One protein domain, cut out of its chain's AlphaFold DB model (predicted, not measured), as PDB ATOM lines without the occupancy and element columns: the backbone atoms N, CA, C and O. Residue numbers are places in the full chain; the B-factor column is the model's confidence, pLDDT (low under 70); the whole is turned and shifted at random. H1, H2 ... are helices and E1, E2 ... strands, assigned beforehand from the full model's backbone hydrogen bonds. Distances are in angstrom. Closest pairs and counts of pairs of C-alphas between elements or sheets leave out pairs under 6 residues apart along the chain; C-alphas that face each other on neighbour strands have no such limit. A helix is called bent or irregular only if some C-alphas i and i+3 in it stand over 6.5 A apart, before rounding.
ATOM      1  N   LEU A  50     237.887 231.900 279.613       92.31
ATOM      2  CA  LEU A  50     238.626 233.110 279.954       92.31
ATOM      3  C   LEU A  50     240.125 232.780 279.955       92.31
ATOM      4  O   LEU A  50     240.521 231.779 280.552       92.31
ATOM      5  N   ALA A  51     240.933 233.595 279.285       93.31
ATOM      6  CA  ALA A  51     242.355 233.341 279.053       93.31
ATOM      7  C   ALA A  51     243.258 234.291 279.842       93.31
ATOM      8  O   ALA A  51     244.256 233.884 280.440       93.31
ATOM      9  N   HIS A  52     242.902 235.573 279.839       95.44
ATOM     10  CA  HIS A  52     243.721 236.646 280.379       95.44
ATOM     11  C   HIS A  52     242.834 237.799 280.838       95.44
ATOM     12  O   HIS A  52     241.803 238.065 280.221       95.44
ATOM     13  N   VAL A  53     243.240 238.483 281.905       96.50
ATOM     14  CA  VAL A  53     242.607 239.725 282.348       96.50
ATOM     15  C   VAL A  53     243.667 240.778 282.658       96.50
ATOM     16  O   VAL A  53     244.648 240.492 283.342       96.50
ATOM     17  N   ARG A  54     243.444 242.007 282.190       97.38
ATOM     18  CA  ARG A  54     244.198 243.201 282.577       97.38
ATOM     19  C   ARG A  54     243.267 244.183 283.266       97.38
ATOM     20  O   ARG A  54     242.173 244.449 282.784       97.38
ATOM     21  N   ILE A  55     243.688 244.701 284.410       97.38
ATOM     22  CA  ILE A  55     242.872 245.541 285.285       97.38
ATOM     23  C   ILE A  55     243.632 246.834 285.559       97.38
ATOM     24  O   ILE A  55     244.684 246.798 286.198       97.38
ATOM     25  N   LYS A  56     243.076 247.967 285.135       97.19
ATOM     26  CA  LYS A  56     243.629 249.308 285.347       97.19
ATOM     27  C   LYS A  56     242.705 250.154 286.216       97.19
ATOM     28  O   LYS A  56     241.489 250.162 286.023       97.19
ATOM     29  N   ASN A  57     243.313 250.877 287.151       96.62
ATOM     30  CA  ASN A  57     242.679 251.852 288.042       96.62
ATOM     31  C   ASN A  57     241.484 251.337 288.886       96.62
ATOM     32  O   ASN A  57     240.649 252.116 289.341       96.62
ATOM     33  N   PHE A  58     241.393 250.029 289.137       95.88
ATOM     34  CA  PHE A  58     240.261 249.409 289.831       95.88
ATOM     35  C   PHE A  58     240.628 248.973 291.254       95.88
ATOM     36  O   PHE A  58     241.398 248.024 291.456       95.88
ATOM     37  N   ARG A  59     240.033 249.611 292.268       93.75
ATOM     38  CA  ARG A  59     240.245 249.324 293.698       93.75
ATOM     39  C   ARG A  59     241.741 249.226 294.060       93.75
ATOM     40  O   ARG A  59     242.499 250.188 294.017       93.75
ATOM     41  N   ALA A  60     242.207 248.026 294.412       92.19
ATOM     42  CA  ALA A  60     243.591 247.768 294.801       92.19
ATOM     43  C   ALA A  60     244.569 247.663 293.610       92.19
ATOM     44  O   ALA A  60     245.775 247.570 293.844       92.19
ATOM     45  N   HIS A  61     244.090 247.713 292.363       93.75
ATOM     46  CA  HIS A  61     244.879 247.506 291.148       93.75
ATOM     47  C   HIS A  61     245.108 248.825 290.399       93.75
ATOM     48  O   HIS A  61     244.156 249.467 289.967       93.75
ATOM     49  N   SER A  62     246.372 249.232 290.242       93.94
ATOM     50  CA  SER A  62     246.757 250.362 289.380       93.94
ATOM     51  C   SER A  62     246.862 249.933 287.914       93.94
ATOM     52  O   SER A  62     246.198 250.512 287.065       93.94
ATOM     53  N   ASP A  63     247.642 248.887 287.648       96.31
ATOM     54  CA  ASP A  63     247.691 248.118 286.401       96.31
ATOM     55  C   ASP A  63     248.108 246.693 286.791       96.31
ATOM     56  O   ASP A  63     249.102 246.495 287.495       96.31
ATOM     57  N   THR A  64     247.285 245.695 286.498       94.81
ATOM     58  CA  THR A  64     247.525 244.305 286.895       94.81
ATOM     59  C   THR A  64     247.099 243.374 285.778       94.81
ATOM     60  O   THR A  64     245.925 243.335 285.426       94.81
ATOM     61  N   GLU A  65     248.044 242.582 285.283       95.62
ATOM     62  CA  GLU A  65     247.836 241.555 284.262       95.62
ATOM     63  C   GLU A  65     247.916 240.163 284.886       95.62
ATOM     64  O   GLU A  65     248.817 239.872 285.684       95.62
ATOM     65  N   LEU A  66     246.943 239.306 284.574       94.38
ATOM     66  CA  LEU A  66     246.818 237.975 285.157       94.38
ATOM     67  C   LEU A  66     246.371 236.960 284.096       94.38
ATOM     68  O   LEU A  66     245.304 237.128 283.498       94.38
ATOM     69  N   PRO A  67     247.107 235.849 283.912       94.38
ATOM     70  CA  PRO A  67     246.587 234.719 283.160       94.38
ATOM     71  C   PRO A  67     245.465 234.040 283.952       94.38
ATOM     72  O   PRO A  67     245.556 233.865 285.172       94.38
ATOM     73  N   LEU A  68     244.428 233.603 283.243       92.31
ATOM     74  CA  LEU A  68     243.299 232.847 283.772       92.31
ATOM     75  C   LEU A  68     243.402 231.395 283.274       92.31
ATOM     76  O   LEU A  68     242.816 231.030 282.258       92.31
ATOM     77  N   PRO A  69     244.193 230.531 283.938       88.50
ATOM     78  CA  PRO A  69     244.220 229.117 283.593       88.50
ATOM     79  C   PRO A  69     242.870 228.463 283.919       88.50
ATOM     80  O   PRO A  69     242.085 228.977 284.710       88.50
ATOM     81  N   GLN A  70     242.641 227.261 283.384       84.38
ATOM     82  CA  GLN A  70     241.426 226.478 283.664       84.38
ATOM     83  C   GLN A  70     241.160 226.296 285.170       84.38
ATOM     84  O   GLN A  70     240.009 226.231 285.590       84.38
ATOM     85  N   LEU A  71     242.222 226.211 285.974       85.19
ATOM     86  CA  LEU A  71     242.159 226.228 287.429       85.19
ATOM     87  C   LEU A  71     243.224 227.198 287.948       85.19
ATOM     88  O   LEU A  71     244.418 226.894 287.901       85.19
ATOM     89  N   GLY A  72     242.787 228.370 288.406       85.19
ATOM     90  CA  GLY A  72     243.648 229.406 288.970       85.19
ATOM     91  C   GLY A  72     243.374 229.612 290.454       85.19
ATOM     92  O   GLY A  72     242.233 229.833 290.852       85.19
ATOM     93  N   CYS A  73     244.427 229.582 291.270       87.38
ATOM     94  CA  CYS A  73     244.348 229.928 292.688       87.38
ATOM     95  C   CYS A  73     245.022 231.281 292.928       87.38
ATOM     96  O   CYS A  73     246.213 231.453 292.655       87.38
ATOM     97  N   LEU A  74     244.262 232.232 293.472       88.50
ATOM     98  CA  LEU A  74     244.746 233.558 293.840       88.50
ATOM     99  C   LEU A  74     245.132 233.576 295.324       88.50
ATOM    100  O   LEU A  74     244.266 233.518 296.197       88.50
ATOM    101  N   ILE A  75     246.432 233.669 295.617       89.75
ATOM    102  CA  ILE A  75     246.964 233.609 296.987       89.75
ATOM    103  C   ILE A  75     247.662 234.929 297.342       89.75
ATOM    104  O   ILE A  75     248.390 235.522 296.538       89.75
ATOM    105  N   GLY A  76     247.432 235.399 298.566       87.88
ATOM    106  CA  GLY A  76     248.026 236.618 299.109       87.88
ATOM    107  C   GLY A  76     247.369 237.044 300.417       87.88
ATOM    108  O   GLY A  76     246.344 236.483 300.815       87.88
ATOM    109  N   GLU A  77     247.941 238.061 301.052       87.44
ATOM    110  CA  GLU A  77     247.427 238.661 302.287       87.44
ATOM    111  C   GLU A  77     245.986 239.165 302.138       87.44
ATOM    112  O   GLU A  77     245.469 239.374 301.028       87.44
ATOM    113  N   ASN A  78     245.300 239.334 303.267       84.62
ATOM    114  CA  ASN A  78     243.995 239.982 303.274       84.62
ATOM    115  C   ASN A  78     244.119 241.386 302.674       84.62
ATOM    116  O   ASN A  78     245.148 242.038 302.798       84.62
ATOM    117  N   ASN A  79     243.086 241.801 301.944       83.12
ATOM    118  CA  ASN A  79     243.026 243.105 301.279       83.12
ATOM    119  C   ASN A  79     244.044 243.320 300.140       83.12
ATOM    120  O   ASN A  79     244.041 244.380 299.528       83.12
ATOM    121  N   ALA A  80     244.814 242.303 299.741       85.56
ATOM    122  CA  ALA A  80     245.730 242.380 298.597       85.56
ATOM    123  C   ALA A  80     245.041 242.481 297.211       85.56
ATOM    124  O   ALA A  80     245.702 242.306 296.193       85.56
ATOM    125  N   GLY A  81     243.719 242.685 297.152       87.75
ATOM    126  CA  GLY A  81     242.960 242.787 295.897       87.75
ATOM    127  C   GLY A  81     242.430 241.466 295.327       87.75
ATOM    128  O   GLY A  81     241.878 241.456 294.236       87.75
ATOM    129  N   LYS A  82     242.520 240.343 296.056       91.25
ATOM    130  CA  LYS A  82     242.083 239.024 295.546       91.25
ATOM    131  C   LYS A  82     240.634 239.010 295.045       91.25
ATOM    132  O   LYS A  82     240.381 238.608 293.916       91.25
ATOM    133  N   SER A  83     239.699 239.487 295.866       90.50
ATOM    134  CA  SER A  83     238.290 239.599 295.476       90.50
ATOM    135  C   SER A  83     238.081 240.668 294.401       90.50
ATOM    136  O   SER A  83     237.209 240.518 293.555       90.50
ATOM    137  N   SER A  84     238.904 241.724 294.389       92.50
ATOM    138  CA  SER A  84     238.842 242.779 293.370       92.50
ATOM    139  C   SER A  84     239.102 242.234 291.966       92.50
ATOM    140  O   SER A  84     238.415 242.645 291.041       92.50
ATOM    141  N   VAL A  85     239.991 241.250 291.801       93.25
ATOM    142  CA  VAL A  85     240.173 240.567 290.506       93.25
ATOM    143  C   VAL A  85     238.879 239.892 290.039       93.25
ATOM    144  O   VAL A  85     238.479 240.060 288.891       93.25
ATOM    145  N   LEU A  86     238.181 239.175 290.928       91.00
ATOM    146  CA  LEU A  86     236.912 238.516 290.589       91.00
ATOM    147  C   LEU A  86     235.814 239.532 290.240       91.00
ATOM    148  O   LEU A  86     235.057 239.324 289.292       91.00
ATOM    149  N   HIS A  87     235.759 240.654 290.959       91.69
ATOM    150  CA  HIS A  87     234.824 241.736 290.656       91.69
ATOM    151  C   HIS A  87     235.142 242.459 289.342       91.69
ATOM    152  O   HIS A  87     234.214 242.867 288.651       91.69
ATOM    153  N   ALA A  88     236.415 242.586 288.964       93.88
ATOM    154  CA  ALA A  88     236.800 243.143 287.668       93.88
ATOM    155  C   ALA A  88     236.343 242.236 286.513       93.88
ATOM    156  O   ALA A  88     235.799 242.716 285.523       93.88
ATOM    157  N   VAL A  89     236.475 240.915 286.663       92.81
ATOM    158  CA  VAL A  89     235.955 239.952 285.678       92.81
ATOM    159  C   VAL A  89     234.424 240.029 285.584       92.81
ATOM    160  O   VAL A  89     233.881 240.093 284.482       92.81
ATOM    161  N   GLN A  90     233.716 240.108 286.718       90.75
ATOM    162  CA  GLN A  90     232.258 240.329 286.740       90.75
ATOM    163  C   GLN A  90     231.845 241.631 286.065       90.75
ATOM    164  O   GLN A  90     230.847 241.661 285.352       90.75
ATOM    165  N   TYR A  91     232.603 242.705 286.286       92.31
ATOM    166  CA  TYR A  91     232.326 244.003 285.685       92.31
ATOM    167  C   TYR A  91     232.251 243.911 284.158       92.31
ATOM    168  O   TYR A  91     231.345 244.496 283.563       92.31
ATOM    169  N   VAL A  92     233.136 243.123 283.538       92.69
ATOM    170  CA  VAL A  92     233.108 242.876 282.093       92.69
ATOM    171  C   VAL A  92     231.946 241.966 281.686       92.69
ATOM    172  O   VAL A  92     231.238 242.291 280.739       92.69
ATOM    173  N   LEU A  93     231.740 240.846 282.385       89.75
ATOM    174  CA  LEU A  93     230.806 239.793 281.957       89.75
ATOM    175  C   LEU A  93     229.324 240.101 282.234       89.75
ATOM    176  O   LEU A  93     228.468 239.714 281.447       89.75
ATOM    177  N   GLU A  94     229.004 240.787 283.334       86.25
ATOM    178  CA  GLU A  94     227.618 241.054 283.765       86.25
ATOM    179  C   GLU A  94     227.130 242.468 283.417       86.25
ATOM    180  O   GLU A  94     226.068 242.899 283.861       86.25
ATOM    181  N   ASP A  95     227.910 243.230 282.655       84.06
ATOM    182  CA  ASP A  95     227.645 244.638 282.374       84.06
ATOM    183  C   ASP A  95     227.420 245.520 283.623       84.06
ATOM    184  O   ASP A  95     226.687 246.516 283.574       84.06
ATOM    185  N   LYS A  96     228.075 245.210 284.746       84.31
ATOM    186  CA  LYS A  96     227.896 245.968 285.991       84.31
ATOM    187  C   LYS A  96     228.317 247.436 285.814       84.31
ATOM    188  O   LYS A  96     229.214 247.754 285.027       84.31
ATOM    189  N   LYS A  97     227.670 248.344 286.550       88.81
ATOM    190  CA  LYS A  97     228.095 249.745 286.692       88.81
ATOM    191  C   LYS A  97     228.982 249.884 287.931       88.81
ATOM    192  O   LYS A  97     228.655 249.315 288.971       88.81
ATOM    193  N   LEU A  98     230.068 250.638 287.811       92.75
ATOM    194  CA  LEU A  98     230.971 250.932 288.923       92.75
ATOM    195  C   LEU A  98     230.473 252.120 289.745       92.75
ATOM    196  O   LEU A  98     229.868 253.044 289.190       92.75
ATOM    197  N   SER A  99     230.730 252.081 291.052       92.69
ATOM    198  CA  SER A  99     230.551 253.214 291.967       92.69
ATOM    199  C   SER A  99     231.891 253.902 292.235       92.69
ATOM    200  O   SER A  99     232.939 253.356 291.907       92.69
ATOM    201  N   ALA A 100     231.880 255.074 292.876       91.50
ATOM    202  CA  ALA A 100     233.104 255.811 293.205       91.50
ATOM    203  C   ALA A 100     234.121 255.001 294.035       91.50
ATOM    204  O   ALA A 100     235.321 255.210 293.909       91.50
ATOM    205  N   GLU A 101     233.657 254.038 294.836       92.50
ATOM    206  CA  GLU A 101     234.510 253.163 295.657       92.50
ATOM    207  C   GLU A 101     235.320 252.150 294.831       92.50
ATOM    208  O   GLU A 101     236.300 251.581 295.312       92.50
ATOM    209  N   ASP A 102     234.903 251.900 293.589       93.25
ATOM    210  CA  ASP A 102     235.594 250.988 292.684       93.25
ATOM    211  C   ASP A 102     236.800 251.648 291.990       93.25
ATOM    212  O   ASP A 102     237.662 250.936 291.468       93.25
ATOM    213  N   PHE A 103     236.894 252.979 292.014       95.06
ATOM    214  CA  PHE A 103     237.980 253.745 291.405       95.06
ATOM    215  C   PHE A 103     239.135 253.875 292.390       95.06
ATOM    216  O   PHE A 103     238.961 254.312 293.527       95.06
ATOM    217  N   ARG A 104     240.336 253.490 291.954       93.56
ATOM    218  CA  ARG A 104     241.545 253.726 292.748       93.56
ATOM    219  C   ARG A 104     241.908 255.209 292.746       93.56
ATOM    220  O   ARG A 104     242.198 255.767 293.800       93.56
ATOM    221  N   ASP A 105     241.905 255.801 291.560       94.06
ATOM    222  CA  ASP A 105     242.075 257.224 291.312       94.06
ATOM    223  C   ASP A 105     240.805 257.756 290.622       94.06
ATOM    224  O   ASP A 105     240.501 257.313 289.510       94.06
ATOM    225  N   PRO A 106     240.040 258.659 291.261       92.56
ATOM    226  CA  PRO A 106     238.828 259.235 290.682       92.56
ATOM    227  C   PRO A 106     239.069 260.064 289.409       92.56
ATOM    228  O   PRO A 106     238.122 260.287 288.657       92.56
ATOM    229  N   GLU A 107     240.301 260.528 289.165       93.19
ATOM    230  CA  GLU A 107     240.649 261.345 287.992       93.19
ATOM    231  C   GLU A 107     240.921 260.506 286.736       93.19
ATOM    232  O   GLU A 107     240.933 261.033 285.623       93.19
ATOM    233  N   LEU A 108     241.126 259.197 286.895       94.06
ATOM    234  CA  LEU A 108     241.428 258.285 285.797       94.06
ATOM    235  C   LEU A 108     240.246 257.338 285.528       94.06
ATOM    236  O   LEU A 108     239.539 256.924 286.451       94.06
ATOM    237  N   PRO A 109     240.021 256.917 284.273       95.12
ATOM    238  CA  PRO A 109     239.022 255.899 283.976       95.12
ATOM    239  C   PRO A 109     239.455 254.530 284.518       95.12
ATOM    240  O   PRO A 109     240.635 254.172 284.486       95.12
ATOM    241  N   VAL A 110     238.495 253.725 284.970       96.62
ATOM    242  CA  VAL A 110     238.704 252.282 285.154       96.62
ATOM    243  C   VAL A 110     238.689 251.621 283.784       96.62
ATOM    244  O   VAL A 110     237.817 251.918 282.968       96.62
ATOM    245  N   SER A 111     239.611 250.689 283.546       96.62
ATOM    246  CA  SER A 111     239.622 249.858 282.341       96.62
ATOM    247  C   SER A 111     239.921 248.408 282.700       96.62
ATOM    248  O   SER A 111     240.885 248.122 283.410       96.62
ATOM    249  N   VAL A 112     239.083 247.489 282.229       97.19
ATOM    250  CA  VAL A 112     239.282 246.048 282.379       97.19
ATOM    251  C   VAL A 112     239.248 245.400 281.003       97.19
ATOM    252  O   VAL A 112     238.251 245.490 280.287       97.19
ATOM    253  N   GLU A 113     240.342 244.739 280.647       96.75
ATOM    254  CA  GLU A 113     240.506 243.996 279.402       96.75
ATOM    255  C   GLU A 113     240.394 242.502 279.732       96.75
ATOM    256  O   GLU A 113     241.106 242.008 280.604       96.75
ATOM    257  N   LEU A 114     239.486 241.780 279.080       96.06
ATOM    258  CA  LEU A 114     239.240 240.357 279.304       96.06
ATOM    259  C   LEU A 114     239.327 239.605 277.977       96.06
ATOM    260  O   LEU A 114     238.507 239.819 277.083       96.06
ATOM    261  N   SER A 115     240.301 238.708 277.869       95.00
ATOM    262  CA  SER A 115     240.481 237.844 276.705       95.00
ATOM    263  C   SER A 115     239.756 236.522 276.900       95.00
ATOM    264  O   SER A 115     239.904 235.852 277.926       95.00
ATOM    265  N   ILE A 116     239.002 236.137 275.882       93.38
ATOM    266  CA  ILE A 116     238.229 234.908 275.797       93.38
ATOM    267  C   ILE A 116     238.757 234.136 274.596       93.38
ATOM    268  O   ILE A 116     238.873 234.696 273.513       93.38
ATOM    269  N   GLU A 117     239.100 232.868 274.778       92.44
ATOM    270  CA  GLU A 117     239.683 232.029 273.730       92.44
ATOM    271  C   GLU A 117     238.876 230.749 273.507       92.44
ATOM    272  O   GLU A 117     238.039 230.379 274.337       92.44
ATOM    273  N   ARG A 118     239.221 230.040 272.423       90.00
ATOM    274  CA  ARG A 118     238.572 228.798 271.966       90.00
ATOM    275  C   ARG A 118     237.113 229.005 271.586       90.00
ATOM    276  O   ARG A 118     236.282 228.159 271.869       90.00
ATOM    277  N   ILE A 119     236.830 230.139 270.961       90.19
ATOM    278  CA  ILE A 119     235.532 230.379 270.348       90.19
ATOM    279  C   ILE A 119     235.528 229.665 268.995       90.19
ATOM    280  O   ILE A 119     236.350 229.992 268.132       90.19
ATOM    281  N   ASP A 120     234.633 228.695 268.827       88.75
ATOM    282  CA  ASP A 120     234.519 227.897 267.606       88.75
ATOM    283  C   ASP A 120     233.181 228.100 266.860       88.75
ATOM    284  O   ASP A 120     232.366 228.967 267.187       88.75
ATOM    285  N   GLU A 121     232.968 227.322 265.794       85.94
ATOM    286  CA  GLU A 121     231.752 227.400 264.974       85.94
ATOM    287  C   GLU A 121     230.495 226.885 265.693       85.94
ATOM    288  O   GLU A 121     229.381 227.239 265.304       85.94
ATOM    289  N   GLU A 122     230.631 226.058 266.730       85.94
ATOM    290  CA  GLU A 122     229.504 225.647 267.561       85.94
ATOM    291  C   GLU A 122     229.067 226.803 268.464       85.94
ATOM    292  O   GLU A 122     227.875 227.113 268.534       85.94
ATOM    293  N   ASP A 123     230.021 227.528 269.050       87.00
ATOM    294  CA  ASP A 123     229.735 228.738 269.821       87.00
ATOM    295  C   ASP A 123     229.109 229.841 268.954       87.00
ATOM    296  O   ASP A 123     228.178 230.523 269.394       87.00
ATOM    297  N   MET A 124     229.531 229.971 267.689       87.94
ATOM    298  CA  MET A 124     228.915 230.902 266.731       87.94
ATOM    299  C   MET A 124     227.420 230.642 266.510       87.94
ATOM    300  O   MET A 124     226.680 231.570 266.172       87.94
ATOM    301  N   ARG A 125     226.923 229.418 266.736       87.62
ATOM    302  CA  ARG A 125     225.483 229.121 266.618       87.62
ATOM    303  C   ARG A 125     224.655 229.854 267.667       87.62
ATOM    304  O   ARG A 125     223.497 230.164 267.387       87.62
ATOM    305  N   ARG A 126     225.251 230.175 268.824       85.62
ATOM    306  CA  ARG A 126     224.624 230.962 269.902       85.62
ATOM    307  C   ARG A 126     224.473 232.439 269.534       85.62
ATOM    308  O   ARG A 126     223.657 233.140 270.127       85.62
ATOM    309  N   VAL A 127     225.241 232.918 268.557       88.69
ATOM    310  CA  VAL A 127     225.127 234.276 268.015       88.69
ATOM    311  C   VAL A 127     223.983 234.325 267.003       88.69
ATOM    312  O   VAL A 127     223.788 233.398 266.209       88.69
ATOM    313  N   ASN A 128     223.230 235.430 267.004       87.31
ATOM    314  CA  ASN A 128     222.180 235.674 266.015       87.31
ATOM    315  C   ASN A 128     222.757 235.604 264.594       87.31
ATOM    316  O   ASN A 128     223.768 236.243 264.305       87.31
ATOM    317  N   GLU A 129     222.083 234.873 263.707       87.19
ATOM    318  CA  GLU A 129     222.520 234.625 262.330       87.19
ATOM    319  C   GLU A 129     222.869 235.905 261.558       87.19
ATOM    320  O   GLU A 129     223.900 235.956 260.897       87.19
ATOM    321  N   THR A 130     222.105 236.983 261.759       87.44
ATOM    322  CA  THR A 130     222.319 238.304 261.132       87.44
ATOM    323  C   THR A 130     223.670 238.937 261.491       87.44
ATOM    324  O   THR A 130     224.148 239.855 260.823       87.44
ATOM    325  N   HIS A 131     224.271 238.508 262.598       88.38
ATOM    326  CA  HIS A 131     225.448 239.132 263.195       88.38
ATOM    327  C   HIS A 131     226.664 238.200 263.257       88.38
ATOM    328  O   HIS A 131     227.741 238.675 263.609       88.38
ATOM    329  N   ARG A 132     226.524 236.921 262.874       89.56
ATOM    330  CA  ARG A 132     227.595 235.909 262.958       89.56
ATOM    331  C   ARG A 132     228.852 236.312 262.202       89.56
ATOM    332  O   ARG A 132     229.921 236.282 262.796       89.56
ATOM    333  N   ASP A 133     228.728 236.740 260.948       88.31
ATOM    334  CA  ASP A 133     229.902 237.076 260.130       88.31
ATOM    335  C   ASP A 133     230.679 238.255 260.723       88.31
ATOM    336  O   ASP A 133     231.885 238.176 260.910       88.31
ATOM    337  N   ARG A 134     229.969 239.293 261.179       87.50
ATOM    338  CA  ARG A 134     230.596 240.447 261.844       87.50
ATOM    339  C   ARG A 134     231.273 240.078 263.158       87.50
ATOM    340  O   ARG A 134     232.289 240.669 263.497       87.50
ATOM    341  N   VAL A 135     230.695 239.151 263.924       88.69
ATOM    342  CA  VAL A 135     231.326 238.648 265.149       88.69
ATOM    343  C   VAL A 135     232.548 237.801 264.800       88.69
ATOM    344  O   VAL A 135     233.571 237.949 265.461       88.69
ATOM    345  N   ARG A 136     232.490 236.990 263.736       88.81
ATOM    346  CA  ARG A 136     233.626 236.205 263.235       88.81
ATOM    347  C   ARG A 136     234.795 237.108 262.832       88.81
ATOM    348  O   ARG A 136     235.918 236.821 263.228       88.81
ATOM    349  N   ASP A 137     234.527 238.232 262.170       87.88
ATOM    350  CA  ASP A 137     235.548 239.224 261.785       87.88
ATOM    351  C   ASP A 137     236.239 239.890 262.989       87.88
ATOM    352  O   ASP A 137     237.341 240.431 262.878       87.88
ATOM    353  N   MET A 138     235.597 239.873 264.160       89.25
ATOM    354  CA  MET A 138     236.178 240.394 265.398       89.25
ATOM    355  C   MET A 138     237.075 239.372 266.105       89.25
ATOM    356  O   MET A 138     237.861 239.758 266.970       89.25
ATOM    357  N   LEU A 139     236.962 238.084 265.765       89.38
ATOM    358  CA  LEU A 139     237.778 237.026 266.347       89.38
ATOM    359  C   LEU A 139     239.138 236.955 265.660       89.38
ATOM    360  O   LEU A 139     239.242 236.964 264.436       89.38
ATOM    361  N   ARG A 140     240.196 236.766 266.448       83.38
ATOM    362  CA  ARG A 140     241.537 236.474 265.931       83.38
ATOM    363  C   ARG A 140     242.012 235.140 266.459       83.38
ATOM    364  O   ARG A 140     242.232 234.989 267.654       83.38
ATOM    365  N   GLY A 141     242.125 234.147 265.579       82.81
ATOM    366  CA  GLY A 141     242.538 232.798 265.978       82.81
ATOM    367  C   GLY A 141     241.631 232.177 267.051       82.81
ATOM    368  O   GLY A 141     242.122 231.480 267.934       82.81
ATOM    369  N   GLY A 142     240.326 232.477 267.016       88.12
ATOM    370  CA  GLY A 142     239.365 232.025 268.030       88.12
ATOM    371  C   GLY A 142     239.465 232.766 269.370       88.12
ATOM    372  O   GLY A 142     238.971 232.257 270.378       88.12
ATOM    373  N   VAL A 143     240.120 233.933 269.395       92.00
ATOM    374  CA  VAL A 143     240.246 234.811 270.565       92.00
ATOM    375  C   VAL A 143     239.473 236.109 270.345       92.00
ATOM    376  O   VAL A 143     239.578 236.734 269.290       92.00
ATOM    377  N   LEU A 144     238.727 236.525 271.366       93.81
ATOM    378  CA  LEU A 144     238.078 237.825 271.477       93.81
ATOM    379  C   LEU A 144     238.556 238.511 272.756       93.81
ATOM    380  O   LEU A 144     238.374 237.964 273.842       93.81
ATOM    381  N   THR A 145     239.100 239.721 272.651       94.88
ATOM    382  CA  THR A 145     239.430 240.530 273.834       94.88
ATOM    383  C   THR A 145     238.458 241.688 273.964       94.88
ATOM    384  O   THR A 145     238.354 242.532 273.076       94.88
ATOM    385  N   ILE A 146     237.744 241.724 275.085       94.81
ATOM    386  CA  ILE A 146     236.756 242.748 275.417       94.81
ATOM    387  C   ILE A 146     237.417 243.767 276.327       94.81
ATOM    388  O   ILE A 146     238.017 243.398 277.330       94.81
ATOM    389  N   VAL A 147     237.264 245.048 276.012       95.44
ATOM    390  CA  VAL A 147     237.749 246.150 276.844       95.44
ATOM    391  C   VAL A 147     236.551 246.904 277.373       95.44
ATOM    392  O   VAL A 147     235.820 247.527 276.604       95.44
ATOM    393  N   ARG A 148     236.339 246.862 278.684       94.94
ATOM    394  CA  ARG A 148     235.290 247.638 279.338       94.94
ATOM    395  C   ARG A 148     235.908 248.782 280.121       94.94
ATOM    396  O   ARG A 148     236.811 248.550 280.922       94.94
ATOM    397  N   ALA A 149     235.422 249.996 279.898       95.31
ATOM    398  CA  ALA A 149     235.920 251.186 280.568       95.31
ATOM    399  C   ALA A 149     234.782 252.058 281.105       95.31
ATOM    400  O   ALA A 149     233.693 252.103 280.530       95.31
ATOM    401  N   GLN A 150     235.031 252.747 282.216       95.56
ATOM    402  CA  GLN A 150     234.090 253.687 282.821       95.56
ATOM    403  C   GLN A 150     234.853 254.806 283.541       95.56
ATOM    404  O   GLN A 150     235.808 254.541 284.267       95.56
ATOM    405  N   GLU A 151     234.390 256.042 283.371       94.31
ATOM    406  CA  GLU A 151     234.791 257.214 284.163       94.31
ATOM    407  C   GLU A 151     233.886 257.374 285.399       94.31
ATOM    408  O   GLU A 151     232.769 256.850 285.410       94.31
ATOM    409  N   LEU A 152     234.333 258.112 286.423       87.44
ATOM    410  CA  LEU A 152     233.678 258.210 287.741       87.44
ATOM    411  C   LEU A 152     232.170 258.531 287.676       87.44
ATOM    412  O   LEU A 152     231.384 257.937 288.410       87.44
ATOM    413  N   ASP A 153     231.762 259.359 286.713       86.62
ATOM    414  CA  ASP A 153     230.361 259.712 286.428       86.62
ATOM    415  C   ASP A 153     229.931 259.370 284.989       86.62
ATOM    416  O   ASP A 153     228.842 259.728 284.527       86.62
ATOM    417  N   GLY A 154     230.789 258.651 284.268       87.50
ATOM    418  CA  GLY A 154     230.586 258.279 282.879       87.50
ATOM    419  C   GLY A 154     229.674 257.068 282.700       87.50
ATOM    420  O   GLY A 154     229.331 256.322 283.627       87.50
ATOM    421  N   LYS A 155     229.291 256.835 281.445       89.06
ATOM    422  CA  LYS A 155     228.661 255.578 281.050       89.06
ATOM    423  C   LYS A 155     229.740 254.501 280.937       89.06
ATOM    424  O   LYS A 155     230.803 254.753 280.386       89.06
ATOM    425  N   ALA A 156     229.445 253.296 281.420       91.19
ATOM    426  CA  ALA A 156     230.285 252.147 281.118       91.19
ATOM    427  C   ALA A 156     230.189 251.827 279.620       91.19
ATOM    428  O   ALA A 156     229.098 251.586 279.093       91.19
ATOM    429  N   GLU A 157     231.332 251.817 278.950       91.38
ATOM    430  CA  GLU A 157     231.454 251.473 277.543       91.38
ATOM    431  C   GLU A 157     232.189 250.152 277.392       91.38
ATOM    432  O   GLU A 157     233.143 249.859 278.109       91.38
ATOM    433  N   SER A 158     231.731 249.341 276.445       92.19
ATOM    434  CA  SER A 158     232.425 248.122 276.046       92.19
ATOM    435  C   SER A 158     232.920 248.290 274.618       92.19
ATOM    436  O   SER A 158     232.174 248.707 273.732       92.19
ATOM    437  N   LYS A 159     234.182 247.943 274.420       93.31
ATOM    438  CA  LYS A 159     234.931 247.917 273.168       93.31
ATOM    439  C   LYS A 159     235.533 246.517 273.006       93.31
ATOM    440  O   LYS A 159     235.428 245.682 273.909       93.31
ATOM    441  N   TYR A 160     236.160 246.254 271.872       93.56
ATOM    442  CA  TYR A 160     236.959 245.049 271.650       93.56
ATOM    443  C   TYR A 160     238.342 245.441 271.129       93.56
ATOM    444  O   TYR A 160     238.485 246.503 270.522       93.56
ATOM    445  N   LEU A 161     239.365 244.626 271.383       91.31
ATOM    446  CA  LEU A 161     240.688 244.870 270.807       91.31
ATOM    447  C   LEU A 161     240.713 244.437 269.343       91.31
ATOM    448  O   LEU A 161     240.348 243.310 268.999       91.31
ATOM    449  N   LYS A 162     241.183 245.341 268.488       89.06
ATOM    450  CA  LYS A 162     241.466 245.090 267.077       89.06
ATOM    451  C   LYS A 162     242.905 245.538 266.814       89.06
ATOM    452  O   LYS A 162     243.289 246.607 267.275       89.06
ATOM    453  N   LEU A 163     243.688 244.759 266.063       85.06
ATOM    454  CA  LEU A 163     244.909 245.292 265.453       85.06
ATOM    455  C   LEU A 163     244.515 246.442 264.535       85.06
ATOM    456  O   LEU A 163     243.734 246.254 263.595       85.06
ATOM    457  N   GLY A 164     245.044 247.605 264.861       83.94
ATOM    458  CA  GLY A 164     245.051 248.780 264.020       83.94
ATOM    459  C   GLY A 164     246.488 249.267 263.863       83.94
ATOM    460  O   GLY A 164     247.396 248.693 264.458       83.94
ATOM    461  N   PRO A 165     246.702 250.311 263.065       84.38
ATOM    462  CA  PRO A 165     248.021 250.904 262.893       84.38
ATOM    463  C   PRO A 165     248.558 251.446 264.219       84.38
ATOM    464  O   PRO A 165     247.807 252.058 264.979       84.38
ATOM    465  N   SER A 166     249.851 251.263 264.468       84.31
ATOM    466  CA  SER A 166     250.535 251.803 265.648       84.31
ATOM    467  C   SER A 166     250.669 253.329 265.604       84.31
ATOM    468  O   SER A 166     250.769 253.977 266.642       84.31
ATOM    469  N   ASP A 167     250.679 253.926 264.408       82.81
ATOM    470  CA  ASP A 167     250.735 255.380 264.243       82.81
ATOM    471  C   ASP A 167     249.386 256.034 264.627       82.81
ATOM    472  O   ASP A 167     248.370 255.798 263.961       82.81
ATOM    473  N   PRO A 168     249.344 256.923 265.645       80.50
ATOM    474  CA  PRO A 168     248.125 257.627 266.057       80.50
ATOM    475  C   PRO A 168     247.450 258.439 264.939       80.50
ATOM    476  O   PRO A 168     246.237 258.692 264.983       80.50
ATOM    477  N   SER A 169     248.214 258.849 263.924       80.00
ATOM    478  CA  SER A 169     247.733 259.598 262.755       80.00
ATOM    479  C   SER A 169     246.756 258.772 261.915       80.00
ATOM    480  O   SER A 169     245.814 259.308 261.334       80.00
ATOM    481  N   TRP A 170     246.931 257.450 261.928       80.75
ATOM    482  CA  TRP A 170     246.073 256.482 261.256       80.75
ATOM    483  C   TRP A 170     244.861 256.060 262.097       80.75
ATOM    484  O   TRP A 170     244.047 255.264 261.629       80.75
ATOM    485  N   SER A 171     244.707 256.564 263.325       79.62
ATOM    486  CA  SER A 171     243.573 256.200 264.176       79.62
ATOM    487  C   SER A 171     242.230 256.628 263.566       79.62
ATOM    488  O   SER A 171     242.110 257.644 262.872       79.62
ATOM    489  N   GLN A 172     241.170 255.872 263.872       78.12
ATOM    490  CA  GLN A 172     239.820 256.204 263.406       78.12
ATOM    491  C   GLN A 172     239.327 257.558 263.937       78.12
ATOM    492  O   GLN A 172     238.511 258.204 263.283       78.12
ATOM    493  N   GLU A 173     239.821 258.008 265.092       80.62
ATOM    494  CA  GLU A 173     239.494 259.314 265.675       80.62
ATOM    495  C   GLU A 173     240.143 260.459 264.882       80.62
ATOM    496  O   GLU A 173     239.463 261.425 264.513       80.62
ATOM    497  N   SER A 174     241.424 260.314 264.526       81.06
ATOM    498  CA  SER A 174     242.148 261.237 263.640       81.06
ATOM    499  C   SER A 174     241.470 261.345 262.270       81.06
ATOM    500  O   SER A 174     241.214 262.447 261.775       81.06
ATOM    501  N   LEU A 175     241.056 260.216 261.691       83.12
ATOM    502  CA  LEU A 175     240.267 260.194 260.457       83.12
ATOM    503  C   LEU A 175     238.898 260.853 260.621       83.12
ATOM    504  O   LEU A 175     238.530 261.720 259.827       83.12
ATOM    505  N   ALA A 176     238.136 260.488 261.652       84.50
ATOM    506  CA  ALA A 176     236.796 261.023 261.870       84.50
ATOM    507  C   ALA A 176     236.811 262.544 262.071       84.50
ATOM    508  O   ALA A 176     235.967 263.247 261.507       84.50
ATOM    509  N   SER A 177     237.782 263.062 262.827       84.19
ATOM    510  CA  SER A 177     237.959 264.501 263.037       84.19
ATOM    511  C   SER A 177     238.326 265.235 261.741       84.19
ATOM    512  O   SER A 177     237.786 266.308 261.473       84.19
ATOM    513  N   THR A 178     239.147 264.617 260.888       84.31
ATOM    514  CA  THR A 178     239.586 265.184 259.605       84.31
ATOM    515  C   THR A 178     238.468 265.205 258.561       84.31
ATOM    516  O   THR A 178     238.353 266.168 257.798       84.31
ATOM    517  N   ILE A 179     237.616 264.175 258.549       87.50
ATOM    518  CA  ILE A 179     236.483 264.024 257.622       87.50
ATOM    519  C   ILE A 179     235.308 264.945 258.001       87.50
ATOM    520  O   ILE A 179     234.514 265.347 257.141       87.50
ATOM    521  N   LYS A 180     235.163 265.284 259.287       85.75
ATOM    522  CA  LYS A 180     234.023 266.048 259.808       85.75
ATOM    523  C   LYS A 180     233.898 267.411 259.116       85.75
ATOM    524  O   LYS A 180     234.764 268.271 259.217       85.75
ATOM    525  N   GLY A 181     232.775 267.618 258.427       80.88
ATOM    526  CA  GLY A 181     232.436 268.889 257.777       80.88
ATOM    527  C   GLY A 181     233.068 269.130 256.399       80.88
ATOM    528  O   GLY A 181     232.711 270.118 255.761       80.88
ATOM    529  N   LYS A 182     233.936 268.239 255.897       85.38
ATOM    530  CA  LYS A 182     234.583 268.372 254.577       85.38
ATOM    531  C   LYS A 182     233.874 267.524 253.513       85.38
ATOM    532  O   LYS A 182     233.296 266.482 253.821       85.38
ATOM    533  N   LYS A 183     233.893 267.966 252.246       85.94
ATOM    534  CA  LYS A 183     233.266 267.262 251.105       85.94
ATOM    535  C   LYS A 183     234.114 267.351 249.831       85.94
ATOM    536  O   LYS A 183     234.860 268.311 249.646       85.94
ATOM    537  N   GLY A 184     233.954 266.375 248.934       82.94
ATOM    538  CA  GLY A 184     234.533 266.394 247.584       82.94
ATOM    539  C   GLY A 184     236.060 266.536 247.577       82.94
ATOM    540  O   GLY A 184     236.748 265.876 248.350       82.94
ATOM    541  N   ALA A 185     236.593 267.418 246.731       85.62
ATOM    542  CA  ALA A 185     238.039 267.620 246.592       85.62
ATOM    543  C   ALA A 185     238.724 268.110 247.887       85.62
ATOM    544  O   ALA A 185     239.841 267.696 248.183       85.62
ATOM    545  N   GLN A 186     238.041 268.926 248.702       85.38
ATOM    546  CA  GLN A 186     238.570 269.388 249.997       85.38
ATOM    547  C   GLN A 186     238.693 268.246 251.011       85.38
ATOM    548  O   GLN A 186     239.593 268.243 251.848       85.38
ATOM    549  N   LEU A 187     237.782 267.272 250.936       87.00
ATOM    550  CA  LEU A 187     237.850 266.065 251.751       87.00
ATOM    551  C   LEU A 187     239.040 265.198 251.331       87.00
ATOM    552  O   LEU A 187     239.788 264.756 252.195       87.00
ATOM    553  N   ARG A 188     239.247 265.016 250.018       87.06
ATOM    554  CA  ARG A 188     240.410 264.292 249.486       87.06
ATOM    555  C   ARG A 188     241.717 264.918 249.960       87.06
ATOM    556  O   ARG A 188     242.536 264.223 250.541       87.06
ATOM    557  N   GLN A 189     241.885 266.225 249.754       87.69
ATOM    558  CA  GLN A 189     243.120 266.927 250.105       87.69
ATOM    559  C   GLN A 189     243.460 266.785 251.592       87.69
ATOM    560  O   GLN A 189     244.589 266.451 251.924       87.69
ATOM    561  N   ALA A 190     242.473 266.957 252.473       86.62
ATOM    562  CA  ALA A 190     242.682 266.823 253.911       86.62
ATOM    563  C   ALA A 190     243.075 265.403 254.348       86.62
ATOM    564  O   ALA A 190     243.829 265.245 255.301       86.62
ATOM    565  N   VAL A 191     242.535 264.377 253.687       86.19
ATOM    566  CA  VAL A 191     242.844 262.979 254.012       86.19
ATOM    567  C   VAL A 191     244.210 262.579 253.463       86.19
ATOM    568  O   VAL A 191     244.957 261.931 254.180       86.19
ATOM    569  N   VAL A 192     244.567 263.008 252.250       88.56
ATOM    570  CA  VAL A 192     245.899 262.760 251.670       88.56
ATOM    571  C   VAL A 192     246.998 263.492 252.444       88.56
ATOM    572  O   VAL A 192     248.088 262.960 252.610       88.56
ATOM    573  N   GLU A 193     246.719 264.691 252.960       88.75
ATOM    574  CA  GLU A 193     247.663 265.424 253.814       88.75
ATOM    575  C   GLU A 193     247.920 264.704 255.147       88.75
ATOM    576  O   GLU A 193     249.053 264.682 255.620       88.75
ATOM    577  N   LEU A 194     246.888 264.085 255.735       85.19
ATOM    578  CA  LEU A 194     247.025 263.290 256.957       85.19
ATOM    579  C   LEU A 194     247.673 261.920 256.690       85.19
ATOM    580  O   LEU A 194     248.494 261.464 257.479       85.19
ATOM    581  N   LEU A 195     247.277 261.258 255.601       86.12
ATOM    582  CA  LEU A 195     247.672 259.900 255.235       86.12
ATOM    583  C   LEU A 195     248.078 259.863 253.751       86.12
ATOM    584  O   LEU A 195     247.253 259.523 252.895       86.12
ATOM    585  N   PRO A 196     249.351 260.169 253.432       85.19
ATOM    586  CA  PRO A 196     249.844 260.198 252.054       85.19
ATOM    587  C   PRO A 196     249.581 258.918 251.240       85.19
ATOM    588  O   PRO A 196     249.212 259.047 250.074       85.19
ATOM    589  N   PRO A 197     249.662 257.694 251.814       85.75
ATOM    590  CA  PRO A 197     249.343 256.461 251.085       85.75
ATOM    591  C   PRO A 197     247.897 256.365 250.572       85.75
ATOM    592  O   PRO A 197     247.604 255.529 249.724       85.75
ATOM    593  N   MET A 198     246.973 257.209 251.051       83.81
ATOM    594  CA  MET A 198     245.588 257.221 250.568       83.81
ATOM    595  C   MET A 198     245.415 257.927 249.215       83.81
ATOM    596  O   MET A 198     244.333 257.839 248.635       83.81
ATOM    597  N   ASP A 199     246.432 258.631 248.704       85.31
ATOM    598  CA  ASP A 199     246.340 259.371 247.434       85.31
ATOM    599  C   ASP A 199     246.005 258.450 246.253       85.31
ATOM    600  O   ASP A 199     245.114 258.762 245.456       85.31
ATOM    601  N   ASP A 200     246.652 257.282 246.214       83.88
ATOM    602  CA  ASP A 200     246.500 256.278 245.157       83.88
ATOM    603  C   ASP A 200     245.163 255.522 245.243       83.88
ATOM    604  O   ASP A 200     244.623 255.081 244.228       83.88
ATOM    605  N   ALA A 201     244.597 255.401 246.447       83.00
ATOM    606  CA  ALA A 201     243.372 254.640 246.703       83.00
ATOM    607  C   ALA A 201     242.083 255.481 246.588       83.00
ATOM    608  O   ALA A 201     240.980 254.931 246.520       83.00
ATOM    609  N   LEU A 202     242.180 256.819 246.581       86.31
ATOM    610  CA  LEU A 202     241.014 257.706 246.634       86.31
ATOM    611  C   LEU A 202     240.653 258.338 245.276       86.31
ATOM    612  O   LEU A 202     241.485 259.006 244.654       86.31
ATOM    613  N   PRO A 203     239.372 258.280 244.850       86.19
ATOM    614  CA  PRO A 203     238.910 258.989 243.656       86.19
ATOM    615  C   PRO A 203     238.959 260.515 243.848       86.19
ATOM    616  O   PRO A 203     239.019 261.012 244.971       86.19
ATOM    617  N   ALA A 204     238.857 261.284 242.757       82.88
ATOM    618  CA  ALA A 204     238.963 262.754 242.777       82.88
ATOM    619  C   ALA A 204     237.937 263.458 243.697       82.88
ATOM    620  O   ALA A 204     238.229 264.500 244.284       82.88
ATOM    621  N   ALA A 205     236.742 262.880 243.848       85.75
ATOM    622  CA  ALA A 205     235.704 263.340 244.769       85.75
ATOM    623  C   ALA A 205     235.222 262.159 245.634       85.75
ATOM    624  O   ALA A 205     234.202 261.541 245.322       85.75
ATOM    625  N   PRO A 206     235.962 261.799 246.698       85.62
ATOM    626  CA  PRO A 206     235.636 260.644 247.514       85.62
ATOM    627  C   PRO A 206     234.429 260.921 248.410       85.62
ATOM    628  O   PRO A 206     234.179 262.049 248.847       85.62
ATOM    629  N   THR A 207     233.680 259.860 248.701       87.62
ATOM    630  CA  THR A 207     232.684 259.859 249.772       87.62
ATOM    631  C   THR A 207     233.358 259.461 251.087       87.62
ATOM    632  O   THR A 207     234.462 258.917 251.092       87.62
ATOM    633  N   GLN A 208     232.685 259.682 252.219       84.44
ATOM    634  CA  GLN A 208     233.179 259.188 253.511       84.44
ATOM    635  C   GLN A 208     233.316 257.660 253.535       84.44
ATOM    636  O   GLN A 208     234.150 257.140 254.269       84.44
ATOM    637  N   GLN A 209     232.508 256.954 252.737       83.62
ATOM    638  CA  GLN A 209     232.580 255.503 252.626       83.62
ATOM    639  C   GLN A 209     233.855 255.072 251.894       83.62
ATOM    640  O   GLN A 209     234.590 254.261 252.439       83.62
ATOM    641  N   HIS A 210     234.201 255.712 250.769       85.38
ATOM    642  CA  HIS A 210     235.452 255.416 250.048       85.38
ATOM    643  C   HIS A 210     236.694 255.568 250.936       85.38
ATOM    644  O   HIS A 210     237.630 254.791 250.821       85.38
ATOM    645  N   ILE A 211     236.697 256.552 251.840       86.12
ATOM    646  CA  ILE A 211     237.808 256.764 252.777       86.12
ATOM    647  C   ILE A 211     237.887 255.642 253.806       86.12
ATOM    648  O   ILE A 211     238.975 255.153 254.086       86.12
ATOM    649  N   LYS A 212     236.747 255.219 254.361       84.81
ATOM    650  CA  LYS A 212     236.710 254.096 255.307       84.81
ATOM    651  C   LYS A 212     237.156 252.794 254.652       84.81
ATOM    652  O   LYS A 212     237.900 252.046 255.273       84.81
ATOM    653  N   ASP A 213     236.718 252.551 253.421       85.56
ATOM    654  CA  ASP A 213     237.054 251.341 252.673       85.56
ATOM    655  C   ASP A 213     238.551 251.313 252.332       85.56
ATOM    656  O   ASP A 213     239.232 250.361 252.700       85.56
ATOM    657  N   ALA A 214     239.086 252.401 251.763       86.44
ATOM    658  CA  ALA A 214     240.514 252.531 251.466       86.44
ATOM    659  C   ALA A 214     241.386 252.433 252.727       86.44
ATOM    660  O   ALA A 214     242.455 251.832 252.703       86.44
ATOM    661  N   TRP A 215     240.930 253.003 253.848       87.81
ATOM    662  CA  TRP A 215     241.642 252.874 255.115       87.81
ATOM    663  C   TRP A 215     241.679 251.424 255.595       87.81
ATOM    664  O   TRP A 215     242.749 250.939 255.939       87.81
ATOM    665  N   ASN A 216     240.544 250.716 255.590       84.56
ATOM    666  CA  ASN A 216     240.512 249.308 255.996       84.56
ATOM    667  C   ASN A 216     241.456 248.457 255.131       84.56
ATOM    668  O   ASN A 216     242.203 247.652 255.677       84.56
ATOM    669  N   GLU A 217     241.459 248.679 253.815       86.00
ATOM    670  CA  GLU A 217     242.318 247.952 252.875       86.00
ATOM    671  C   GLU A 217     243.810 248.220 253.120       86.00
ATOM    672  O   GLU A 217     244.608 247.285 253.157       86.00
ATOM    673  N   LEU A 218     244.196 249.475 253.361       85.56
ATOM    674  CA  LEU A 218     245.583 249.815 253.686       85.56
ATOM    675  C   LEU A 218     246.026 249.193 255.013       85.56
ATOM    676  O   LEU A 218     247.126 248.657 255.096       85.56
ATOM    677  N   VAL A 219     245.167 249.222 256.036       84.88
ATOM    678  CA  VAL A 219     245.453 248.627 257.353       84.88
ATOM    679  C   VAL A 219     245.653 247.116 257.258       84.88
ATOM    680  O   VAL A 219     246.502 246.570 257.955       84.88
ATOM    681  N   GLU A 220     244.898 246.431 256.397       83.69
ATOM    682  CA  GLU A 220     245.059 244.990 256.157       83.69
ATOM    683  C   GLU A 220     246.389 244.635 255.479       83.69
ATOM    684  O   GLU A 220     246.882 243.521 255.651       83.69
ATOM    685  N   GLN A 221     246.983 245.574 254.739       85.12
ATOM    686  CA  GLN A 221     248.262 245.392 254.050       85.12
ATOM    687  C   GLN A 221     249.474 245.810 254.894       85.12
ATOM    688  O   GLN A 221     250.609 245.562 254.480       85.12
ATOM    689  N   LEU A 222     249.263 246.428 256.062       85.12
ATOM    690  CA  LEU A 222     250.360 246.852 256.927       85.12
ATOM    691  C   LEU A 222     251.153 245.650 257.460       85.12
ATOM    692  O   LEU A 222     250.576 244.610 257.802       85.12
ATOM    693  N   PRO A 223     252.486 245.783 257.572       85.94
ATOM    694  CA  PRO A 223     253.302 244.749 258.178       85.94
ATOM    695  C   PRO A 223     252.935 244.582 259.665       85.94
ATOM    696  O   PRO A 223     252.568 245.555 260.324       85.94
ATOM    697  N   PRO A 224     253.099 243.375 260.242       81.81
ATOM    698  CA  PRO A 224     252.778 243.121 261.649       81.81
ATOM    699  C   PRO A 224     253.508 244.031 262.648       81.81
ATOM    700  O   PRO A 224     253.036 244.198 263.765       81.81
ATOM    701  N   GLU A 225     254.652 244.597 262.258       85.75
ATOM    702  CA  GLU A 225     255.461 245.502 263.085       85.75
ATOM    703  C   GLU A 225     254.842 246.900 263.235       85.75
ATOM    704  O   GLU A 225     255.143 247.602 264.196       85.75
ATOM    705  N   GLU A 226     253.957 247.289 262.315       83.94
ATOM    706  CA  GLU A 226     253.235 248.569 262.328       83.94
ATOM    707  C   GLU A 226     251.804 248.416 262.869       83.94
ATOM    708  O   GLU A 226     250.981 249.323 262.747       83.94
ATOM    709  N   LEU A 227     251.483 247.258 263.455       85.44
ATOM    710  CA  LEU A 227     250.168 246.947 264.001       85.44
ATOM    711  C   LEU A 227     250.214 246.830 265.527       85.44
ATOM    712  O   LEU A 227     251.038 246.111 266.088       85.44
ATOM    713  N   GLU A 228     249.263 247.475 266.199       87.81
ATOM    714  CA  GLU A 228     249.080 247.416 267.649       87.81
ATOM    715  C   GLU A 228     247.616 247.116 268.012       87.81
ATOM    716  O   GLU A 228     246.675 247.490 267.303       87.81
ATOM    717  N   GLU A 229     247.404 246.407 269.123       87.06
ATOM    718  CA  GLU A 229     246.067 246.148 269.652       87.06
ATOM    719  C   GLU A 229     245.459 247.426 270.233       87.06
ATOM    720  O   GLU A 229     245.882 247.930 271.272       87.06
ATOM    721  N   THR A 230     244.412 247.930 269.582       87.31
ATOM    722  CA  THR A 230     243.738 249.166 269.984       87.31
ATOM    723  C   THR A 230     242.271 248.906 270.352       87.31
ATOM    724  O   THR A 230     241.558 248.186 269.635       87.31
ATOM    725  N   PRO A 231     241.768 249.476 271.468       89.44
ATOM    726  CA  PRO A 231     240.357 249.378 271.831       89.44
ATOM    727  C   PRO A 231     239.457 250.055 270.791       89.44
ATOM    728  O   PRO A 231     239.424 251.277 270.669       89.44
ATOM    729  N   THR A 232     238.667 249.259 270.080       88.62
ATOM    730  CA  THR A 232     237.776 249.701 269.003       88.62
ATOM    731  C   THR A 232     236.310 249.509 269.395       88.62
ATOM    732  O   THR A 232     235.932 248.519 270.025       88.62
ATOM    733  N   ALA A 233     235.450 250.465 269.037       88.75
ATOM    734  CA  ALA A 233     234.015 250.369 269.299       88.75
ATOM    735  C   ALA A 233     233.367 249.221 268.509       88.75
ATOM    736  O   ALA A 233     233.705 248.983 267.348       88.75
ATOM    737  N   TYR A 234     232.392 248.538 269.118       88.12
ATOM    738  CA  TYR A 234     231.606 247.527 268.410       88.12
ATOM    739  C   TYR A 234     230.889 248.135 267.197       88.12
ATOM    740  O   TYR A 234     230.351 249.244 267.299       88.12
ATOM    741  N   PRO A 235     230.778 247.396 266.080       84.56
ATOM    742  CA  PRO A 235     229.879 247.788 265.005       84.56
ATOM    743  C   PRO A 235     228.434 247.903 265.517       84.56
ATOM    744  O   PRO A 235     228.020 247.204 266.450       84.56
ATOM    745  N   THR A 236     227.645 248.782 264.899       80.06
ATOM    746  CA  THR A 236     226.272 249.082 265.326       80.06
ATOM    747  C   THR A 236     225.429 247.810 265.474       80.06
ATOM    748  O   THR A 236     225.318 247.017 264.539       80.06
ATOM    749  N   GLY A 237     224.827 247.621 266.655       76.88
ATOM    750  CA  GLY A 237     223.959 246.478 266.977       76.88
ATOM    751  C   GLY A 237     224.681 245.187 267.393       76.88
ATOM    752  O   GLY A 237     224.026 244.250 267.840       76.88
ATOM    753  N   ILE A 238     226.017 245.124 267.317       86.44
ATOM    754  CA  ILE A 238     226.764 243.872 267.548       86.44
ATOM    755  C   ILE A 238     227.072 243.609 269.022       86.44
ATOM    756  O   ILE A 238     227.142 242.452 269.421       86.44
ATOM    757  N   ALA A 239     227.161 244.644 269.861       83.81
ATOM    758  CA  ALA A 239     227.531 244.489 271.272       83.81
ATOM    759  C   ALA A 239     226.663 243.462 272.036       83.81
ATOM    760  O   ALA A 239     227.184 242.690 272.835       83.81
ATOM    761  N   GLN A 240     225.350 243.400 271.772       84.06
ATOM    762  CA  GLN A 240     224.468 242.404 272.407       84.06
ATOM    763  C   GLN A 240     224.622 241.000 271.811       84.06
ATOM    764  O   GLN A 240     224.386 240.016 272.502       84.06
ATOM    765  N   SER A 241     225.052 240.901 270.555       85.81
ATOM    766  CA  SER A 241     225.230 239.628 269.845       85.81
ATOM    767  C   SER A 241     226.473 238.867 270.294       85.81
ATOM    768  O   SER A 241     226.562 237.667 270.069       85.81
ATOM    769  N   VAL A 242     227.415 239.550 270.948       86.56
ATOM    770  CA  VAL A 242     228.617 238.944 271.537       86.56
ATOM    771  C   VAL A 242     228.321 238.303 272.896       86.56
ATOM    772  O   VAL A 242     228.979 237.339 273.273       86.56
ATOM    773  N   LYS A 243     227.304 238.779 273.625       86.25
ATOM    774  CA  LYS A 243     226.972 238.287 274.973       86.25
ATOM    775  C   LYS A 243     226.755 236.773 275.085       86.25
ATOM    776  O   LYS A 243     227.229 236.215 276.066       86.25
ATOM    777  N   PRO A 244     226.102 236.087 274.126       87.00
ATOM    778  CA  PRO A 244     225.941 234.632 274.176       87.00
ATOM    779  C   PRO A 244     227.257 233.841 274.122       87.00
ATOM    780  O   PRO A 244     227.264 232.659 274.456       87.00
ATOM    781  N   LEU A 245     228.358 234.470 273.695       85.50
ATOM    782  CA  LEU A 245     229.699 233.877 273.724       85.50
ATOM    783  C   LEU A 245     230.368 234.013 275.098       85.50
ATOM    784  O   LEU A 245     231.378 233.365 275.359       85.50
ATOM    785  N   LEU A 246     229.835 234.869 275.972       85.00
ATOM    786  CA  LEU A 246     230.379 235.098 277.302       85.00
ATOM    787  C   LEU A 246     229.918 233.998 278.253       85.00
ATOM    788  O   LEU A 246     228.758 233.586 278.250       85.00
TER     789      LEU A 246
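This is residues 50 to 246 of the 303 residues of the protein "AAA_15 domain-containing protein" of Brevibacterium luteolum (UniProt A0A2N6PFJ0). A curled antiparallel sheet of six strands, like part of a barrel, makes the body, with H1 packed across one face; beyond its E6 and E7 end lies a head of three helices, H4, H5 and H6. H2, H3 and H7 form a small cluster at one side of the body, and E3 lies at the end away from the head. The printed part has 197 residues, with seven named helices and seven named strands in the order E1 E2 E3 H1 E4 H2 H3 E5 E6 H4 H5 H6 E7 H7; the class is mixed, and the sheet's order is E2 E1 E4 E5 E6 E7. It is only just compact, close to loose, with a radius of gyration of the C-alphas of 19.6 A, and spans 64 by 43 by 31 A.

Begin at edge strand E2, residues 61 to 67, and cross the twisted sheet through E1, 50 to 58, E4, 110 to 117, E5, 144 to 150, and E6, 157 to 165, to edge strand E7, 227 to 233. Look for N 55 and O 64 at 2.8 A, N 113 and O 54 at 2.8 A, N 112 and O 148 at 2.8 A, N 159 and O 147 at 2.8 A, and N 230 and O 162 at 2.9 A, within hydrogen-bond range across the successive neighbour pairs. E1 and E2 are a hairpin, as are E5 and E6; E6 bends by 65 degrees at residue 162. H1, residues 82 to 93, is on the sheet at a height of 8.7 A, across the strands at 78 degrees to E2 on the local plane; the closest C-alphas of H1 and E4, Ala 88 and Val 112, are 6.5 A apart. E3, residues 72 to 75, pairs with no named strand. H3, residues 129 to 138, is with H1 on one face, making two layers, helices on one face of a sheet. H7, residues 239 to 245, only grazes the sheet; it only just touches H3, with 3 pairs of C-alphas within 8 A, about perpendicular at 87 degrees, closest at C-alphas 131 and 241, 6.7 A. H2, residues 121 to 124, is close to but not clearly touching H3, closest at C-alphas 124 and 132, 6.4 A. H4, residues 172 to 179, and H5, 184 to 194, touch as a helical hairpin, a steep tilt of 41 degrees, closest at C-alphas 179 and 187, 6.4 A. H6, residues 208 to 221, only grazes the sheet with residues 216 to 220, and is near H5. Each O i to N i+4 pair is within range in H4, H5 and H6, against 7 of 8 in H1, 4 of 6 in H3 and 0 of 3 in H7, where 2 of 4 O i to N i+3 pairs are; H2 is too short for such a pair.

Find C-alpha 50 at (238.626, 233.110, 279.954), where E1 begins, 19.1 A long. E4 is 23.3 A long, E6 22.1 A, H6 20.4 A and H1 17.7 A. H3 is irregular, with C-alphas 130 and 133 7.7 A apart, and H7 only just, with 241 and 244 6.7 A apart; H7 ends at C-alpha 245, (229.699, 233.877, 273.724).

The C-alphas farthest apart, of Asn 78 and Ala 204, are 64.8 A apart. The printed part has no cut; H1 to E4 and H5 to H6 are long links. Mean pLDDT of the printed part is 88.5, and no printed residue is under 70.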